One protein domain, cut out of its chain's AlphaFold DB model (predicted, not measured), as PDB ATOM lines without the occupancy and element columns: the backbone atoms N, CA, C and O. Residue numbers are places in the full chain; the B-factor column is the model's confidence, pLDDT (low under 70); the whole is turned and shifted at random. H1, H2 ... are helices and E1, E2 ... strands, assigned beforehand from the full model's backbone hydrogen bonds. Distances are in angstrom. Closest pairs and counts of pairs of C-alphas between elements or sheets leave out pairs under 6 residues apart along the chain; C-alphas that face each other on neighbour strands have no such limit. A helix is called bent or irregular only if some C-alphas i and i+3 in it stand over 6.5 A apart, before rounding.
ATOM      1  N   ILE A   7      70.266  64.157  70.730       79.25
ATOM      2  CA  ILE A   7      71.659  63.842  71.055       79.25
ATOM      3  C   ILE A   7      72.527  65.039  70.688       79.25
ATOM      4  O   ILE A   7      72.539  65.481  69.533       79.25
ATOM      5  N   ILE A   8      73.281  65.528  71.665       83.94
ATOM      6  CA  ILE A   8      74.395  66.455  71.468       83.94
ATOM      7  C   ILE A   8      75.677  65.638  71.596       83.94
ATOM      8  O   ILE A   8      75.830  64.903  72.564       83.94
ATOM      9  N   ALA A   9      76.565  65.744  70.610       85.69
ATOM     10  CA  ALA A   9      77.860  65.074  70.601       85.69
ATOM     11  C   ALA A   9      78.963  66.122  70.439       85.69
ATOM     12  O   ALA A   9      78.884  66.950  69.528       85.69
ATOM     13  N   THR A  10      79.972  66.090  71.301       88.38
ATOM     14  CA  THR A  10      81.182  66.907  71.187       88.38
ATOM     15  C   THR A  10      82.399  66.004  71.061       88.38
ATOM     16  O   THR A  10      82.434  64.900  71.607       88.38
ATOM     17  N   GLU A  11      83.401  66.475  70.325       93.12
ATOM     18  CA  GLU A  11      84.696  65.818  70.224       93.12
ATOM     19  C   GLU A  11      85.811  66.785  70.608       93.12
ATOM     20  O   GLU A  11      85.744  67.982  70.328       93.12
ATOM     21  N   THR A  12      86.843  66.259  71.256       93.50
ATOM     22  CA  THR A  12      88.091  66.970  71.533       93.50
ATOM     23  C   THR A  12      89.240  66.099  71.061       93.50
ATOM     24  O   THR A  12      89.425  64.993  71.564       93.50
ATOM     25  N   ILE A  13      90.005  66.590  70.087       92.12
ATOM     26  CA  ILE A  13      91.184  65.909  69.542       92.12
ATOM     27  C   ILE A  13      92.419  66.658  70.038       92.12
ATOM     28  O   ILE A  13      92.597  67.842  69.759       92.12
ATOM     29  N   CYS A  14      93.269  65.965  70.787       93.00
ATOM     30  CA  CYS A  14      94.529  66.495  71.285       93.00
ATOM     31  C   CYS A  14      95.668  66.022  70.383       93.00
ATOM     32  O   CYS A  14      95.863  64.818  70.192       93.00
ATOM     33  N   GLU A  15      96.472  66.963  69.894       93.50
ATOM     34  CA  GLU A  15      97.622  66.686  69.035       93.50
ATOM     35  C   GLU A  15      98.932  67.168  69.661       93.50
ATOM     36  O   GLU A  15      98.985  68.174  70.371       93.50
ATOM     37  N   LYS A  16     100.023  66.457  69.371       92.50
ATOM     38  CA  LYS A  16     101.385  66.861  69.729       92.50
ATOM     39  C   LYS A  16     102.317  66.556  68.566       92.50
ATOM     40  O   LYS A  16     102.391  65.417  68.120       92.50
ATOM     41  N   TYR A  17     103.027  67.573  68.074       91.88
ATOM     42  CA  TYR A  17     103.916  67.464  66.905       91.88
ATOM     43  C   TYR A  17     103.230  66.878  65.652       91.88
ATOM     44  O   TYR A  17     103.832  66.095  64.920       91.88
ATOM     45  N   GLY A  18     101.960  67.231  65.419       87.19
ATOM     46  CA  GLY A  18     101.173  66.742  64.278       87.19
ATOM     47  C   GLY A  18     100.697  65.291  64.401       87.19
ATOM     48  O   GLY A  18     100.240  64.717  63.418       87.19
ATOM     49  N   GLN A  19     100.819  64.679  65.582       88.00
ATOM     50  CA  GLN A  19     100.295  63.346  65.867       88.00
ATOM     51  C   GLN A  19      99.146  63.443  66.862       88.00
ATOM     52  O   GLN A  19      99.275  64.121  67.886       88.00
ATOM     53  N   ILE A  20      98.058  62.710  66.613       92.44
ATOM     54  CA  ILE A  20      96.954  62.612  67.571       92.44
ATOM     55  C   ILE A  20      97.463  61.833  68.780       92.44
ATOM     56  O   ILE A  20      97.969  60.718  68.637       92.44
ATOM     57  N   ILE A  21      97.367  62.413  69.969       93.88
ATOM     58  CA  ILE A  21      97.790  61.770  71.221       93.88
ATOM     59  C   ILE A  21      96.605  61.296  72.052       93.88
ATOM     60  O   ILE A  21      96.758  60.370  72.850       93.88
ATOM     61  N   GLU A  22      95.442  61.913  71.867       94.44
ATOM     62  CA  GLU A  22      94.233  61.596  72.608       94.44
ATOM     63  C   GLU A  22      92.999  62.116  71.874       94.44
ATOM     64  O   GLU A  22      93.040  63.182  71.261       94.44
ATOM     65  N   VAL A  23      91.897  61.381  71.978       93.88
ATOM     66  CA  VAL A  23      90.568  61.859  71.602       93.88
ATOM     67  C   VAL A  23      89.596  61.655  72.757       93.88
ATOM     68  O   VAL A  23      89.678  60.662  73.486       93.88
ATOM     69  N   GLN A  24      88.676  62.598  72.913       93.88
ATOM     70  CA  GLN A  24      87.576  62.535  73.863       93.88
ATOM     71  C   GLN A  24      86.261  62.796  73.131       93.88
ATOM     72  O   GLN A  24      86.185  63.709  72.310       93.88
ATOM     73  N   TYR A  25      85.237  62.012  73.449       92.06
ATOM     74  CA  TYR A  25      83.872  62.203  72.973       92.06
ATOM     75  C   TYR A  25      82.938  62.354  74.164       92.06
ATOM     76  O   TYR A  25      82.975  61.532  75.084       92.06
ATOM     77  N   GLU A  26      82.069  63.359  74.118       91.06
ATOM     78  CA  GLU A  26      81.005  63.536  75.102       91.06
ATOM     79  C   GLU A  26      79.648  63.522  74.411       91.06
ATOM     80  O   GLU A  26      79.449  64.172  73.385       91.06
ATOM     81  N   TYR A  27      78.707  62.777  74.985       88.56
ATOM     82  CA  TYR A  27      77.333  62.706  74.508       88.56
ATOM     83  C   TYR A  27      76.381  63.111  75.614       88.56
ATOM     84  O   TYR A  27      76.504  62.623  76.733       88.56
ATOM     85  N   ASP A  28      75.413  63.949  75.272       86.25
ATOM     86  CA  ASP A  28      74.248  64.274  76.090       86.25
ATOM     87  C   ASP A  28      73.013  63.813  75.308       86.25
ATOM     88  O   ASP A  28      72.674  64.372  74.259       86.25
ATOM     89  N   GLU A  29      72.422  62.707  75.758       81.75
ATOM     90  CA  GLU A  29      71.211  62.119  75.197       81.75
ATOM     91  C   GLU A  29      70.032  62.463  76.103       81.75
ATOM     92  O   GLU A  29      69.914  61.957  77.218       81.75
ATOM     93  N   ASN A  30      69.130  63.304  75.601       78.88
ATOM     94  CA  ASN A  30      67.881  63.610  76.276       78.88
ATOM     95  C   ASN A  30      66.755  62.771  75.671       78.88
ATOM     96  O   ASN A  30      66.345  62.984  74.524       78.88
ATOM     97  N   ASN A  31      66.239  61.834  76.464       75.19
ATOM     98  CA  ASN A  31      65.071  61.043  76.122       75.19
ATOM     99  C   ASN A  31      63.962  61.272  77.152       75.19
ATOM    100  O   ASN A  31      64.003  60.756  78.266       75.19
ATOM    101  N   ARG A  32      62.946  62.050  76.765       68.44
ATOM    102  CA  ARG A  32      61.702  62.249  77.530       68.44
ATOM    103  C   ARG A  32      61.903  62.628  79.012       68.44
ATOM    104  O   ARG A  32      61.038  62.337  79.830       68.44
ATOM    105  N   GLY A  33      62.980  63.347  79.341       67.25
ATOM    106  CA  GLY A  33      63.274  63.824  80.700       67.25
ATOM    107  C   GLY A  33      64.381  63.056  81.425       67.25
ATOM    108  O   GLY A  33      64.873  63.541  82.440       67.25
ATOM    109  N   GLU A  34      64.831  61.923  80.885       71.44
ATOM    110  CA  GLU A  34      66.067  61.271  81.311       71.44
ATOM    111  C   GLU A  34      67.223  61.776  80.445       71.44
ATOM    112  O   GLU A  34      67.241  61.572  79.230       71.44
ATOM    113  N   ASN A  35      68.180  62.462  81.075       79.19
ATOM    114  CA  ASN A  35      69.420  62.867  80.427       79.19
ATOM    115  C   ASN A  35      70.511  61.840  80.756       79.19
ATOM    116  O   ASN A  35      70.884  61.675  81.922       79.19
ATOM    117  N   LYS A  36      71.008  61.151  79.730       82.19
ATOM    118  CA  LYS A  36      72.149  60.245  79.829       82.19
ATOM    119  C   LYS A  36      73.376  60.925  79.251       82.19
ATOM    120  O   LYS A  36      73.374  61.368  78.104       82.19
ATOM    121  N   LYS A  37      74.440  60.960  80.052       86.00
ATOM    122  CA  LYS A  37      75.736  61.485  79.635       86.00
ATOM    123  C   LYS A  37      76.744  60.365  79.471       86.00
ATOM    124  O   LYS A  37      76.921  59.561  80.383       86.00
ATOM    125  N   TYR A  38      77.427  60.356  78.336       85.94
ATOM    126  CA  TYR A  38      78.504  59.417  78.044       85.94
ATOM    127  C   TYR A  38      79.797  60.198  77.830       85.94
ATOM    128  O   TYR A  38      79.789  61.203  77.126       85.94
ATOM    129  N   HIS A  39      80.899  59.734  78.418       87.38
ATOM    130  CA  HIS A  39      82.235  60.283  78.194       87.38
ATOM    131  C   HIS A  39      83.177  59.137  77.830       87.38
ATOM    132  O   HIS A  39      83.298  58.165  78.577       87.38
ATOM    133  N   ILE A  40      83.819  59.240  76.669       87.94
ATOM    134  CA  ILE A  40      84.702  58.213  76.120       87.94
ATOM    135  C   ILE A  40      86.023  58.875  75.791       87.94
ATOM    136  O   ILE A  40      86.058  59.871  75.075       87.94
ATOM    137  N   LYS A  41      87.113  58.292  76.278       91.19
ATOM    138  CA  LYS A  41      88.464  58.802  76.078       91.19
ATOM    139  C   LYS A  41      89.370  57.689  75.583       91.19
ATOM    140  O   LYS A  41      89.339  56.582  76.114       91.19
ATOM    141  N   TRP A  42      90.179  58.009  74.584       89.94
ATOM    142  CA  TRP A  42      91.168  57.109  74.007       89.94
ATOM    143  C   TRP A  42      92.488  57.840  73.892       89.94
ATOM    144  O   TRP A  42      92.566  58.817  73.155       89.94
ATOM    145  N   SER A  43      93.532  57.353  74.560       92.44
ATOM    146  CA  SER A  43      94.891  57.850  74.348       92.44
ATOM    147  C   SER A  43      95.684  56.942  73.406       92.44
ATOM    148  O   SER A  43      95.520  55.718  73.395       92.44
ATOM    149  N   ARG A  44      96.613  57.537  72.650       91.88
ATOM    150  CA  ARG A  44      97.580  56.801  71.822       91.88
ATOM    151  C   ARG A  44      98.333  55.766  72.648       91.88
ATOM    152  O   ARG A  44      98.512  54.635  72.215       91.88
ATOM    153  N   GLN A  45      98.755  56.151  73.850       90.50
ATOM    154  CA  GLN A  45      99.546  55.287  74.718       90.50
ATOM    155  C   GLN A  45      98.769  54.029  75.135       90.50
ATOM    156  O   GLN A  45      99.332  52.936  75.144       90.50
ATOM    157  N   GLU A  46      97.488  54.154  75.484       87.00
ATOM    158  CA  GLU A  46      96.641  53.006  75.836       87.00
ATOM    159  C   GLU A  46      96.354  52.116  74.628       87.00
ATOM    160  O   GLU A  46      96.416  50.887  74.744       87.00
ATOM    161  N   TYR A  47      96.109  52.730  73.468       88.44
ATOM    162  CA  TYR A  47      95.950  52.009  72.212       88.44
ATOM    163  C   TYR A  47      97.196  51.181  71.899       88.44
ATOM    164  O   TYR A  47      97.099  49.969  71.741       88.44
ATOM    165  N   GLU A  48      98.378  51.802  71.891       86.06
ATOM    166  CA  GLU A  48      99.656  51.153  71.579       86.06
ATOM    167  C   GLU A  48     100.028  50.064  72.603       86.06
ATOM    168  O   GLU A  48     100.605  49.034  72.246       86.06
ATOM    169  N   ARG A  49      99.643  50.225  73.877       84.44
ATOM    170  CA  ARG A  49      99.797  49.174  74.900       84.44
ATOM    171  C   ARG A  49      98.900  47.965  74.630       84.44
ATOM    172  O   ARG A  49      99.370  46.835  74.739       84.44
ATOM    173  N   THR A  50      97.631  48.186  74.290       77.94
ATOM    174  CA  THR A  50      96.674  47.112  73.964       77.94
ATOM    175  C   THR A  50      97.077  46.403  72.672       77.94
ATOM    176  O   THR A  50      97.163  45.177  72.625       77.94
ATOM    177  N   ALA A  51      97.450  47.194  71.673       74.94
ATOM    178  CA  ALA A  51      98.039  46.787  70.410       74.94
ATOM    179  C   ALA A  51      99.284  45.912  70.547       74.94
ATOM    180  O   ALA A  51      99.496  45.030  69.730       74.94
ATOM    181  N   SER A  52     100.128  46.168  71.548       73.12
ATOM    182  CA  SER A  52     101.345  45.381  71.775       73.12
ATOM    183  C   SER A  52     101.063  44.038  72.460       73.12
ATOM    184  O   SER A  52     101.883  43.128  72.381       73.12
ATOM    185  N   ARG A  53      99.926  43.913  73.161       71.44
ATOM    186  CA  ARG A  53      99.506  42.684  73.862       71.44
ATOM    187  C   ARG A  53      98.737  41.726  72.955       71.44
ATOM    188  O   ARG A  53      98.797  40.518  73.159       71.44
ATOM    189  N   LEU A  54      98.006  42.273  71.992       62.22
ATOM    190  CA  LEU A  54      97.312  41.532  70.945       62.22
ATOM    191  C   LEU A  54      98.243  41.438  69.727       62.22
ATOM    192  O   LEU A  54      99.024  42.344  69.466       62.22
ATOM    193  N   TYR A  55      98.234  40.332  68.991       50.59
ATOM    194  CA  TYR A  55      99.132  40.144  67.848       50.59
ATOM    195  C   TYR A  55      98.773  41.135  66.723       50.59
ATOM    196  O   TYR A  55      97.859  40.865  65.960       50.59
ATOM    197  N   LYS A  56      99.490  42.272  66.658       55.78
ATOM    198  CA  LYS A  56      99.392  43.377  65.676       55.78
ATOM    199  C   LYS A  56      97.983  43.983  65.492       55.78
ATOM    200  O   LYS A  56      97.108  43.343  64.920       55.78
ATOM    201  N   PRO A  57      97.771  45.275  65.795       58.81
ATOM    202  CA  PRO A  57      96.619  45.985  65.251       58.81
ATOM    203  C   PRO A  57      96.726  46.039  63.732       58.81
ATOM    204  O   PRO A  57      97.790  46.348  63.192       58.81
ATOM    205  N   SER A  58      95.602  45.824  63.058       66.06
ATOM    206  CA  SER A  58      95.491  45.959  61.602       66.06
ATOM    207  C   SER A  58      95.782  47.397  61.115       66.06
ATOM    208  O   SER A  58      96.131  47.615  59.955       66.06
ATOM    209  N   MET A  59      95.723  48.403  62.003       85.75
ATOM    210  CA  MET A  59      95.889  49.814  61.638       85.75
ATOM    211  C   MET A  59      96.675  50.643  62.669       85.75
ATOM    212  O   MET A  59      96.732  50.316  63.846       85.75
ATOM    213  N   ALA A  60      97.281  51.747  62.226       88.44
ATOM    214  CA  ALA A  60      97.933  52.716  63.112       88.44
ATOM    215  C   ALA A  60      96.902  53.573  63.872       88.44
ATOM    216  O   ALA A  60      95.806  53.800  63.358       88.44
ATOM    217  N   TYR A  61      97.276  54.118  65.037       89.56
ATOM    218  CA  TYR A  61      96.365  54.891  65.896       89.56
ATOM    219  C   TYR A  61      95.675  56.054  65.169       89.56
ATOM    220  O   TYR A  61      94.464  56.185  65.263       89.56
ATOM    221  N   ASP A  62      96.395  56.843  64.368       90.31
ATOM    222  CA  ASP A  62      95.779  57.967  63.642       90.31
ATOM    223  C   ASP A  62      94.689  57.500  62.669       90.31
ATOM    224  O   ASP A  62      93.618  58.096  62.578       90.31
ATOM    225  N   LYS A  63      94.926  56.378  61.976       91.56
ATOM    226  CA  LYS A  63      93.928  55.761  61.091       91.56
ATOM    227  C   LYS A  63      92.753  55.209  61.897       91.56
ATOM    228  O   LYS A  63      91.608  55.342  61.477       91.56
ATOM    229  N   PHE A  64      93.035  54.603  63.045       91.75
ATOM    230  CA  PHE A  64      92.012  54.103  63.954       91.75
ATOM    231  C   PHE A  64      91.100  55.228  64.444       91.75
ATOM    232  O   PHE A  64      89.884  55.081  64.379       91.75
ATOM    233  N   ILE A  65      91.659  56.376  64.842       92.56
ATOM    234  CA  ILE A  65      90.873  57.536  65.274       92.56
ATOM    235  C   ILE A  65      89.995  58.079  64.149       92.56
ATOM    236  O   ILE A  65      88.844  58.419  64.404       92.56
ATOM    237  N   LYS A  66      90.468  58.087  62.897       92.44
ATOM    238  CA  LYS A  66      89.630  58.480  61.752       92.44
ATOM    239  C   LYS A  66      88.390  57.598  61.597       92.44
ATOM    240  O   LYS A  66      87.299  58.114  61.373       92.44
ATOM    241  N   VAL A  67      88.540  56.282  61.745       94.00
ATOM    242  CA  VAL A  67      87.395  55.358  61.710       94.00
ATOM    243  C   VAL A  67      86.529  55.523  62.959       94.00
ATOM    244  O   VAL A  67      85.315  55.639  62.851       94.00
ATOM    245  N   LEU A  68      87.127  55.606  64.149       93.31
ATOM    246  CA  LEU A  68      86.384  55.790  65.397       93.31
ATOM    247  C   LEU A  68      85.514  57.046  65.344       93.31
ATOM    248  O   LEU A  68      84.341  57.000  65.706       93.31
ATOM    249  N   ARG A  69      86.059  58.145  64.823       92.88
ATOM    250  CA  ARG A  69      85.349  59.410  64.669       92.88
ATOM    251  C   ARG A  69      84.083  59.271  63.834       92.88
ATOM    252  O   ARG A  69      83.058  59.807  64.243       92.88
ATOM    253  N   THR A  70      84.098  58.522  62.728       94.44
ATOM    254  CA  THR A  70      82.878  58.326  61.922       94.44
ATOM    255  C   THR A  70      81.820  57.543  62.687       94.44
ATOM    256  O   THR A  70      80.663  57.956  62.713       94.44
ATOM    257  N   PHE A  71      82.209  56.485  63.401       93.12
ATOM    258  CA  PHE A  71      81.287  55.698  64.228       93.12
ATOM    259  C   PHE A  71      80.666  56.532  65.347       93.12
ATOM    260  O   PHE A  71      79.461  56.455  65.583       93.12
ATOM    261  N   MET A  72      81.485  57.341  66.009       92.25
ATOM    262  CA  MET A  72      81.113  58.138  67.171       92.25
ATOM    263  C   MET A  72      80.268  59.364  66.779       92.25
ATOM    264  O   MET A  72      79.226  59.634  67.390       92.25
ATOM    265  N   MET A  73      80.660  60.094  65.737       91.31
ATOM    266  CA  MET A  73      80.000  61.340  65.327       91.31
ATOM    267  C   MET A  73      78.828  61.117  64.361       91.31
ATOM    268  O   MET A  73      77.960  61.986  64.227       91.31
ATOM    269  N   GLY A  74      78.738  59.948  63.723       91.06
ATOM    270  CA  GLY A  74      77.633  59.583  62.840       91.06
ATOM    271  C   GLY A  74      77.437  60.598  61.712       91.06
ATOM    272  O   GLY A  74      78.380  60.959  61.011       91.06
ATOM    273  N   LYS A  75      76.213  61.127  61.571       90.44
ATOM    274  CA  LYS A  75      75.872  62.138  60.551       90.44
ATOM    275  C   LYS A  75      76.754  63.397  60.565       90.44
ATOM    276  O   LYS A  75      76.839  64.064  59.540       90.44
ATOM    277  N   TYR A  76      77.382  63.733  61.695       89.62
ATOM    278  CA  TYR A  76      78.234  64.921  61.816       89.62
ATOM    279  C   TYR A  76      79.642  64.725  61.228       89.62
ATOM    280  O   TYR A  76      80.341  65.709  61.034       89.62
ATOM    281  N   ALA A  77      80.041  63.487  60.913       91.88
ATOM    282  CA  ALA A  77      81.318  63.151  60.270       91.88
ATOM    283  C   ALA A  77      81.101  62.408  58.937       91.88
ATOM    284  O   ALA A  77      81.869  61.527  58.552       91.88
ATOM    285  N   ILE A  78      80.011  62.730  58.230       91.81
ATOM    286  CA  ILE A  78      79.638  62.048  56.982       91.81
ATOM    287  C   ILE A  78      80.681  62.243  55.869       91.81
ATOM    288  O   ILE A  78      80.808  61.399  54.984       91.81
ATOM    289  N   GLU A  79      81.430  63.344  55.916       93.38
ATOM    290  CA  GLU A  79      82.498  63.676  54.970       93.38
ATOM    291  C   GLU A  79      83.732  62.774  55.111       93.38
ATOM    292  O   GLU A  79      84.426  62.533  54.124       93.38
ATOM    293  N   ASP A  80      83.949  62.191  56.293       94.62
ATOM    294  CA  ASP A  80      85.069  61.288  56.578       94.62
ATOM    295  C   ASP A  80      84.736  59.816  56.304       94.62
ATOM    296  O   ASP A  80      85.629  58.966  56.227       94.62
ATOM    297  N   VAL A  81      83.451  59.494  56.114       95.50
ATOM    298  CA  VAL A  81      82.969  58.134  55.822       95.50
ATOM    299  C   VAL A  81      83.697  57.478  54.643       95.50
ATOM    300  O   VAL A  81      84.069  56.313  54.786       95.50
ATOM    301  N   PRO A  82      83.980  58.158  53.511       96.50
ATOM    302  CA  PRO A  82      84.761  57.568  52.425       96.50
ATOM    303  C   PRO A  82      86.160  57.126  52.851       96.50
ATOM    304  O   PRO A  82      86.642  56.094  52.388       96.50
ATOM    305  N   GLU A  83      86.837  57.893  53.708       95.62
ATOM    306  CA  GLU A  83      88.156  57.498  54.205       95.62
ATOM    307  C   GLU A  83      88.044  56.345  55.202       95.62
ATOM    308  O   GLU A  83      88.787  55.373  55.080       95.62
ATOM    309  N   ALA A  84      87.083  56.403  56.127       95.62
ATOM    310  CA  ALA A  84      86.859  55.330  57.088       95.62
ATOM    311  C   ALA A  84      86.506  53.997  56.410       95.62
ATOM    312  O   ALA A  84      87.045  52.960  56.790       95.62
ATOM    313  N   PHE A  85      85.675  54.034  55.365       95.94
ATOM    314  CA  PHE A  85      85.330  52.857  54.573       95.94
ATOM    315  C   PHE A  85      86.579  52.213  53.961       95.94
ATOM    316  O   PHE A  85      86.814  51.025  54.145       95.94
ATOM    317  N   ARG A  86      87.444  53.014  53.320       95.00
ATOM    318  CA  ARG A  86      88.711  52.528  52.745       95.00
ATOM    319  C   ARG A  86      89.681  51.972  53.787       95.00
ATOM    320  O   ARG A  86      90.513  51.136  53.453       95.00
ATOM    321  N   LEU A  87      89.643  52.486  55.016       94.38
ATOM    322  CA  LEU A  87      90.498  52.009  56.104       94.38
ATOM    323  C   LEU A  87      90.024  50.667  56.674       94.38
ATOM    324  O   LEU A  87      90.865  49.896  57.130       94.38
ATOM    325  N   LEU A  88      88.716  50.402  56.645       93.38
ATOM    326  CA  LEU A  88      88.122  49.125  57.053       93.38
ATOM    327  C   LEU A  88      88.175  48.073  55.937       93.38
ATOM    328  O   LEU A  88      88.381  46.895  56.214       93.38
ATOM    329  N   ASP A  89      88.029  48.488  54.678       94.00
ATOM    330  CA  ASP A  89      88.079  47.614  53.507       94.00
ATOM    331  C   ASP A  89      89.524  47.301  53.070       94.00
ATOM    332  O   ASP A  89      90.028  47.765  52.045       94.00
ATOM    333  N   THR A  90      90.232  46.532  53.897       87.50
ATOM    334  CA  THR A  90      91.671  46.254  53.739       87.50
ATOM    335  C   THR A  90      92.024  45.410  52.511       87.50
ATOM    336  O   THR A  90      93.125  45.553  51.973       87.50
ATOM    337  N   ASP A  91      91.108  44.563  52.041       91.12
ATOM    338  CA  ASP A  91      91.271  43.695  50.865       91.12
ATOM    339  C   ASP A  91      90.734  44.322  49.563       91.12
ATOM    340  O   ASP A  91      90.887  43.730  48.492       91.12
ATOM    341  N   ARG A  92      90.164  45.536  49.636       91.12
ATOM    342  CA  ARG A  92      89.552  46.262  48.512       91.12
ATOM    343  C   ARG A  92      88.388  45.513  47.860       91.12
ATOM    344  O   ARG A  92      88.198  45.614  46.645       91.12
ATOM    345  N   SER A  93      87.609  44.765  48.639       94.19
ATOM    346  CA  SER A  93      86.414  44.095  48.126       94.19
ATOM    347  C   SER A  93      85.263  45.065  47.830       94.19
ATOM    348  O   SER A  93      84.255  44.647  47.264       94.19
ATOM    349  N   ASN A  94      85.403  46.351  48.183       94.62
ATOM    350  CA  ASN A  94      84.357  47.377  48.179       94.62
ATOM    351  C   ASN A  94      83.171  47.033  49.090       94.62
ATOM    352  O   ASN A  94      82.070  47.552  48.901       94.62
ATOM    353  N   THR A  95      83.400  46.179  50.089       95.69
ATOM    354  CA  THR A  95      82.384  45.750  51.053       95.69
ATOM    355  C   THR A  95      83.020  45.519  52.419       95.69
ATOM    356  O   THR A  95      84.059  44.865  52.527       95.69
ATOM    357  N   ILE A  96      82.363  45.964  53.482       94.50
ATOM    358  CA  ILE A  96      82.776  45.671  54.855       94.50
ATOM    359  C   ILE A  96      81.938  44.503  55.362       94.50
ATOM    360  O   ILE A  96      80.735  44.640  55.564       94.50
ATOM    361  N   ASP A  97      82.569  43.349  55.557       92.75
ATOM    362  CA  ASP A  97      81.928  42.197  56.183       92.75
ATOM    363  C   ASP A  97      81.983  42.273  57.719       92.75
ATOM    364  O   ASP A  97      82.629  43.140  58.323       92.75
ATOM    365  N   ILE A  98      81.292  41.330  58.362       91.00
ATOM    366  CA  ILE A  98      81.261  41.217  59.819       91.00
ATOM    367  C   ILE A  98      82.646  41.035  60.436       91.00
ATOM    368  O   ILE A  98      82.882  41.551  61.523       91.00
ATOM    369  N   THR A  99      83.559  40.327  59.773       90.06
ATOM    370  CA  THR A  99      84.890  40.043  60.309       90.06
ATOM    371  C   THR A  99      85.708  41.327  60.380       90.06
ATOM    372  O   THR A  99      86.195  41.670  61.457       90.06
ATOM    373  N   LYS A 100      85.771  42.098  59.287       91.50
ATOM    374  CA  LYS A 100      86.467  43.396  59.230       91.50
ATOM    375  C   LYS A 100      85.908  44.380  60.258       91.50
ATOM    376  O   LYS A 100      86.655  45.072  60.952       91.50
ATOM    377  N   LEU A 101      84.582  44.436  60.376       91.12
ATOM    378  CA  LEU A 101      83.927  45.328  61.327       91.12
ATOM    379  C   LEU A 101      84.149  44.885  62.784       91.12
ATOM    380  O   LEU A 101      84.390  45.722  63.657       91.12
ATOM    381  N   HIS A 102      84.104  43.578  63.050       89.38
ATOM    382  CA  HIS A 102      84.337  42.997  64.374       89.38
ATOM    383  C   HIS A 102      85.763  43.235  64.854       89.38
ATOM    384  O   HIS A 102      85.942  43.652  65.994       89.38
ATOM    385  N   GLU A 103      86.762  43.071  63.984       87.31
ATOM    386  CA  GLU A 103      88.164  43.362  64.304       87.31
ATOM    387  C   GLU A 103      88.344  44.799  64.800       87.31
ATOM    388  O   GLU A 103      88.979  45.024  65.832       87.31
ATOM    389  N   PHE A 104      87.740  45.770  64.109       89.38
ATOM    390  CA  PHE A 104      87.771  47.168  64.530       89.38
ATOM    391  C   PHE A 104      87.061  47.376  65.877       89.38
ATOM    392  O   PHE A 104      87.618  47.997  66.786       89.38
ATOM    393  N   ILE A 105      85.854  46.828  66.038       88.81
ATOM    394  CA  ILE A 105      85.060  46.987  67.264       88.81
ATOM    395  C   ILE A 105      85.744  46.332  68.464       88.81
ATOM    396  O   ILE A 105      85.720  46.904  69.550       88.81
ATOM    397  N   CYS A 106      86.385  45.175  68.301       86.31
ATOM    398  CA  CYS A 106      87.050  44.456  69.388       86.31
ATOM    399  C   CYS A 106      88.233  45.212  69.993       86.31
ATOM    400  O   CYS A 106      88.578  44.969  71.150       86.31
ATOM    401  N   VAL A 107      88.825  46.159  69.262       83.75
ATOM    402  CA  VAL A 107      89.822  47.070  69.834       83.75
ATOM    403  C   VAL A 107      89.198  47.955  70.919       83.75
ATOM    404  O   VAL A 107      89.853  48.256  71.915       83.75
ATOM    405  N   ILE A 108      87.932  48.341  70.744       83.44
ATOM    406  CA  ILE A 108      87.184  49.242  71.634       83.44
ATOM    407  C   ILE A 108      86.444  48.450  72.709       83.44
ATOM    408  O   ILE A 108      86.482  48.782  73.892       83.44
ATOM    409  N   LEU A 109      85.787  47.375  72.286       83.94
ATOM    410  CA  LEU A 109      84.961  46.491  73.089       83.94
ATOM    411  C   LEU A 109      85.485  45.055  72.953       83.94
ATOM    412  O   LEU A 109      84.933  44.270  72.182       83.94
ATOM    413  N   PRO A 110      86.509  44.647  73.730       83.19
ATOM    414  CA  PRO A 110      87.124  43.318  73.608       83.19
ATOM    415  C   PRO A 110      86.158  42.135  73.768       83.19
ATOM    416  O   PRO A 110      86.471  41.022  73.361       83.19
ATOM    417  N   LYS A 111      84.986  42.365  74.372       83.69
ATOM    418  CA  LYS A 111      83.924  41.369  74.585       83.69
ATOM    419  C   LYS A 111      82.710  41.581  73.669       83.69
ATOM    420  O   LYS A 111      81.622  41.109  73.993       83.69
ATOM    421  N   ALA A 112      82.864  42.314  72.564       85.94
ATOM    422  CA  ALA A 112      81.785  42.541  71.609       85.94
ATOM    423  C   ALA A 112      81.264  41.215  71.041       85.94
ATOM    424  O   ALA A 112      82.025  40.394  70.522       85.94
ATOM    425  N   ASN A 113      79.950  41.018  71.144       87.75
ATOM    426  CA  ASN A 113      79.291  39.812  70.669       87.75
ATOM    427  C   ASN A 113      79.105  39.882  69.137       87.75
ATOM    428  O   ASN A 113      78.393  40.774  68.666       87.75
ATOM    429  N   PRO A 114      79.675  38.945  68.356       87.81
ATOM    430  CA  PRO A 114      79.529  38.948  66.902       87.81
ATOM    431  C   PRO A 114      78.074  38.770  66.445       87.81
ATOM    432  O   PRO A 114      77.683  39.354  65.442       87.81
ATOM    433  N   TYR A 115      77.226  38.052  67.188       88.75
ATOM    434  CA  TYR A 115      75.807  37.901  66.831       88.75
ATOM    435  C   TYR A 115      75.047  39.227  66.903       88.75
ATOM    436  O   TYR A 115      74.203  39.514  66.055       88.75
ATOM    437  N   LEU A 116      75.377  40.057  67.895       87.12
ATOM    438  CA  LEU A 116      74.796  41.387  68.027       87.12
ATOM    439  C   LEU A 116      75.247  42.291  66.876       87.12
ATOM    440  O   LEU A 116      74.438  43.027  66.322       87.12
ATOM    441  N   LEU A 117      76.520  42.194  66.487       89.69
ATOM    442  CA  LEU A 117      77.058  42.928  65.348       89.69
ATOM    443  C   LEU A 117      76.393  42.516  64.030       89.69
ATOM    444  O   LEU A 117      76.012  43.386  63.251       89.69
ATOM    445  N   LEU A 118      76.199  41.211  63.812       90.56
ATOM    446  CA  LEU A 118      75.500  40.689  62.639       90.56
ATOM    447  C   LEU A 118      74.092  41.277  62.523       90.56
ATOM    448  O   LEU A 118      73.709  41.739  61.455       90.56
ATOM    449  N   HIS A 119      73.354  41.322  63.634       89.94
ATOM    450  CA  HIS A 119      72.019  41.915  63.669       89.94
ATOM    451  C   HIS A 119      72.029  43.411  63.306       89.94
ATOM    452  O   HIS A 119      71.085  43.913  62.698       89.94
ATOM    453  N   GLN A 120      73.086  44.155  63.650       88.62
ATOM    454  CA  GLN A 120      73.205  45.557  63.235       88.62
ATOM    455  C   GLN A 120      73.546  45.704  61.751       88.62
ATOM    456  O   GLN A 120      73.006  46.596  61.101       88.62
ATOM    457  N   ILE A 121      74.395  44.829  61.206       90.44
ATOM    458  CA  ILE A 121      74.686  44.799  59.765       90.44
ATOM    459  C   ILE A 121      73.401  44.509  58.988       90.44
ATOM    460  O   ILE A 121      73.046  45.285  58.112       90.44
ATOM    461  N   GLN A 122      72.652  43.476  59.377       92.00
ATOM    462  CA  GLN A 122      71.404  43.068  58.718       92.00
ATOM    463  C   GLN A 122      70.322  44.157  58.686       92.00
ATOM    464  O   GLN A 122      69.469  44.147  57.808       92.00
ATOM    465  N   GLN A 123      70.326  45.094  59.637       89.62
ATOM    466  CA  GLN A 123      69.395  46.227  59.618       89.62
ATOM    467  C   GLN A 123      69.782  47.307  58.597       89.62
ATOM    468  O   GLN A 123      68.931  48.103  58.195       89.62
ATOM    469  N   ALA A 124      71.057  47.379  58.214       90.44
ATOM    470  CA  ALA A 124      71.565  48.336  57.237       90.44
ATOM    471  C   ALA A 124      71.752  47.733  55.837       90.44
ATOM    472  O   ALA A 124      71.647  48.481  54.866       90.44
ATOM    473  N   ASP A 125      72.001  46.428  55.763       93.38
ATOM    474  CA  ASP A 125      72.117  45.612  54.555       93.38
ATOM    475  C   ASP A 125      70.775  45.571  53.802       93.38
ATOM    476  O   ASP A 125      69.750  45.129  54.330       93.38
ATOM    477  N   ARG A 126      70.760  46.102  52.576       93.44
ATOM    478  CA  ARG A 126      69.560  46.199  51.733       93.44
ATOM    479  C   ARG A 126      69.555  45.180  50.610       93.44
ATOM    480  O   ARG A 126      68.474  44.896  50.088       93.44
ATOM    481  N   ASP A 127      70.722  44.694  50.202       93.62
ATOM    482  CA  ASP A 127      70.857  43.732  49.111       93.62
ATOM    483  C   ASP A 127      70.902  42.269  49.597       93.62
ATOM    484  O   ASP A 127      70.656  41.355  48.806       93.62
ATOM    485  N   GLY A 128      71.065  42.055  50.905       92.38
ATOM    486  CA  GLY A 128      70.992  40.762  51.576       92.38
ATOM    487  C   GLY A 128      72.271  39.936  51.463       92.38
ATOM    488  O   GLY A 128      72.206  38.710  51.606       92.38
ATOM    489  N   ASP A 129      73.416  40.560  51.170       93.62
ATOM    490  CA  ASP A 129      74.702  39.874  51.021       93.62
ATOM    491  C   ASP A 129      75.473  39.684  52.348       93.62
ATOM    492  O   ASP A 129      76.537  39.046  52.367       93.62
ATOM    493  N   TYR A 130      74.905  40.167  53.462       91.88
ATOM    494  CA  TYR A 130      75.468  40.183  54.817       91.88
ATOM    495  C   TYR A 130      76.754  40.999  54.967       91.88
ATOM    496  O   TYR A 130      77.549  40.774  55.892       91.88
ATOM    497  N   LYS A 131      76.968  41.959  54.075       94.88
ATOM    498  CA  LYS A 131      78.066  42.915  54.107       94.88
ATOM    499  C   LYS A 131      77.485  44.319  54.015       94.88
ATOM    500  O   LYS A 131      76.282  44.528  53.958       94.88
ATOM    501  N   LEU A 132      78.366  45.303  54.120       95.50
ATOM    502  CA  LEU A 132      78.020  46.697  53.913       95.50
ATOM    503  C   LEU A 132      78.779  47.192  52.694       95.50
ATOM    504  O   LEU A 132      80.001  47.381  52.754       95.50
ATOM    505  N   ASN A 133      78.066  47.441  51.603       96.75
ATOM    506  CA  ASN A 133      78.600  48.266  50.527       96.75
ATOM    507  C   ASN A 133      78.748  49.731  51.004       96.75
ATOM    508  O   ASN A 133      78.390  50.093  52.130       96.75
ATOM    509  N   PHE A 134      79.329  50.600  50.174       96.50
ATOM    510  CA  PHE A 134      79.609  51.982  50.584       96.50
ATOM    511  C   PHE A 134      78.351  52.755  51.022       96.50
ATOM    512  O   PHE A 134      78.386  53.472  52.026       96.50
ATOM    513  N   ASP A 135      77.241  52.605  50.296       96.50
ATOM    514  CA  ASP A 135      76.002  53.330  50.585       96.50
ATOM    515  C   ASP A 135      75.331  52.819  51.867       96.50
ATOM    516  O   ASP A 135      74.835  53.613  52.675       96.50
ATOM    517  N   GLU A 136      75.373  51.511  52.099       96.38
ATOM    518  CA  GLU A 136      74.886  50.881  53.328       96.38
ATOM    519  C   GLU A 136      75.737  51.263  54.528       96.38
ATOM    520  O   GLU A 136      75.192  51.656  55.557       96.38
ATOM    521  N   PHE A 137      77.065  51.258  54.390       96.31
ATOM    522  CA  PHE A 137      77.966  51.719  55.442       96.31
ATOM    523  C   PHE A 137      77.728  53.198  55.771       96.31
ATOM    524  O   PHE A 137      77.616  53.578  56.938       96.31
ATOM    525  N   LYS A 138      77.574  54.053  54.757       95.44
ATOM    526  CA  LYS A 138      77.246  55.469  54.953       95.44
ATOM    527  C   LYS A 138      75.922  55.647  55.693       95.44
ATOM    528  O   LYS A 138      75.837  56.456  56.619       95.44
ATOM    529  N   SER A 139      74.903  54.884  55.306       94.19
ATOM    530  CA  SER A 139      73.601  54.852  55.971       94.19
ATOM    531  C   SER A 139      73.720  54.371  57.423       94.19
ATOM    532  O   SER A 139      73.186  55.012  58.329       94.19
ATOM    533  N   PHE A 140      74.482  53.305  57.661       94.31
ATOM    534  CA  PHE A 140      74.751  52.723  58.973       94.31
ATOM    535  C   PHE A 140      75.400  53.730  59.933       94.31
ATOM    536  O   PHE A 140      74.977  53.874  61.084       94.31
ATOM    537  N   ILE A 141      76.383  54.492  59.445       94.81
ATOM    538  CA  ILE A 141      77.033  55.565  60.202       94.81
ATOM    539  C   ILE A 141      76.069  56.732  60.453       94.81
ATOM    540  O   ILE A 141      75.942  57.200  61.586       94.81
ATOM    541  N   ALA A 142      75.351  57.193  59.425       92.19
ATOM    542  CA  ALA A 142      74.442  58.333  59.538       92.19
ATOM    543  C   ALA A 142      73.301  58.091  60.541       92.19
ATOM    544  O   ALA A 142      72.924  59.010  61.274       92.19
ATOM    545  N   GLN A 143      72.791  56.858  60.604       90.38
ATOM    546  CA  GLN A 143      71.746  56.438  61.543       90.38
ATOM    547  C   GLN A 143      72.267  56.222  62.972       90.38
ATOM    548  O   GLN A 143      71.478  56.121  63.908       90.38
ATOM    549  N   GLY A 144      73.588  56.214  63.173       89.31
ATOM    550  CA  GLY A 144      74.198  56.078  64.493       89.31
ATOM    551  C   GLY A 144      74.284  54.641  65.006       89.31
ATOM    552  O   GLY A 144      74.546  54.466  66.197       89.31
ATOM    553  N   PHE A 145      74.128  53.626  64.144       90.19
ATOM    554  CA  PHE A 145      74.319  52.223  64.535       90.19
ATOM    555  C   PHE A 145      75.736  51.974  65.056       90.19
ATOM    556  O   PHE A 145      75.906  51.337  66.092       90.19
ATOM    557  N   GLY A 146      76.747  52.568  64.410       89.31
ATOM    558  CA  GLY A 146      78.134  52.519  64.879       89.31
ATOM    559  C   GLY A 146      78.290  53.013  66.322       89.31
ATOM    560  O   GLY A 146      78.826  52.297  67.166       89.31
ATOM    561  N   ARG A 147      77.751  54.198  66.638       90.50
ATOM    562  CA  ARG A 147      77.750  54.748  68.002       90.50
ATOM    563  C   ARG A 147      77.005  53.839  68.977       90.50
ATOM    564  O   ARG A 147      77.511  53.590  70.065       90.50
ATOM    565  N   ALA A 148      75.822  53.352  68.605       88.44
ATOM    566  CA  ALA A 148      75.017  52.497  69.471       88.44
ATOM    567  C   ALA A 148      75.762  51.208  69.850       88.44
ATOM    568  O   ALA A 148      75.774  50.837  71.021       88.44
ATOM    569  N   ILE A 149      76.464  50.587  68.893       88.81
ATOM    570  CA  ILE A 149      77.323  49.426  69.151       88.81
ATOM    571  C   ILE A 149      78.424  49.777  70.154       88.81
ATOM    572  O   ILE A 149      78.579  49.085  71.158       88.81
ATOM    573  N   LEU A 150      79.180  50.849  69.900       87.44
ATOM    574  CA  LEU A 150      80.348  51.203  70.712       87.44
ATOM    575  C   LEU A 150      79.989  51.661  72.132       87.44
ATOM    576  O   LEU A 150      80.785  51.478  73.049       87.44
ATOM    577  N   LEU A 151      78.794  52.224  72.319       84.81
ATOM    578  CA  LEU A 151      78.273  52.623  73.627       84.81
ATOM    579  C   LEU A 151      77.469  51.519  74.331       84.81
ATOM    580  O   LEU A 151      77.061  51.712  75.476       84.81
ATOM    581  N   GLY A 152      77.238  50.374  73.678       81.12
ATOM    582  CA  GLY A 152      76.436  49.279  74.228       81.12
ATOM    583  C   GLY A 152      74.957  49.637  74.413       81.12
ATOM    584  O   GLY A 152      74.349  49.223  75.393       81.12
TER     585      GLY A 152
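This is residues 7 to 152 of the 154 residues of the protein "Hypothetical protein" of Rotaria sp. Silwood2 (UniProt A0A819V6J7). A long sheet of three strands, E1 to E3, makes a wall along one side; helix H2 is laid along one of its faces, and the other face is bare. H3, H4, H5 and H6 form a cluster of mostly crossed helices farther from the sheet than H2, H7 packs on residues 71 to 74 of H2 with its last residues turned toward the sheet's E3 edge, and H1 sits at the end of E3. The printed part has 146 residues, with three named strands followed by seven named helices; the sheet, in the order E1 E2 E3, is antiparallel, and the class is mixed, helices and strands. The whole is compact, with a radius of gyration of the C-alphas of 15.1 A and spans of 45 by 43 by 29 A.

Find C-alpha 7 at (71.659, 63.842, 71.055); from there E1, residues 7 to 16, runs 29.9 A. E2, residues 19 to 31, returns over 36.8 A to C-alpha 31 at (65.071, 61.043, 76.122), and E3, residues 34 to 43, runs 29.8 A. Next come H1, residues 44 to 53, and H2, residues 61 to 77, 18.1 A long. After them look for H3, residues 81 to 88, H4, residues 98 to 108, H5, residues 114 to 124, 15.7 A long, H6, residues 134 to 142, and H7, residues 145 to 151, ending with C-alpha 151 at (78.273, 52.623, 73.627).

Start at the sheet, a meander, each strand the antiparallel neighbour of the one before. In the hairpin of E1 and E2, N 10 and O 26 are 2.9 A apart, within hydrogen-bond range; in that of E2 and E3, N 25 and O 40 are at 2.8 A. H2 is on the sheet at a height of 9.4 A, over E1 and E2, the two layers of sheet and helix; on the local plane it runs along the strands, at 27 degrees to E2. H1 is on the same face. H2 is irregular, with C-alphas 72 and 75 9.3 A apart, and has a kink of 63 degrees near residue 71. H2 is the hub: its residues 63 to 70 touch H3 in a helical hairpin, closest C-alphas Val 67 and Ala 84, 4.7 A, and its residues 71 to 74 touch H7 at a steep tilt of 63 degrees, closest Phe 71 and Gly 146, 4.5 A. Its residues 70 to 76 touch H6, closest Lys 75 and Ala 142, 4.2 A. Farther out, H5 touches H6, about perpendicular at 77 degrees, closest Ala 124 and Phe 140, 5.7 A, and also H4, closest Ile 98 and Leu 118, 6.4 A. H2 and H5 are apart. Every O i to N i+4 pair is within hydrogen-bond range in H1, H3, H6 and H7; H2 has 10 of 13, H4 5 of 7 and H5 6 of 7.

The two C-alphas farthest apart, those of Gly 33 and Asp 91, are 45.6 A apart. The printed part has no cut, and no link is long. The mean pLDDT of the printed part is 88.4; look for values under 70 at residues 32 to 33 and 54 to 58.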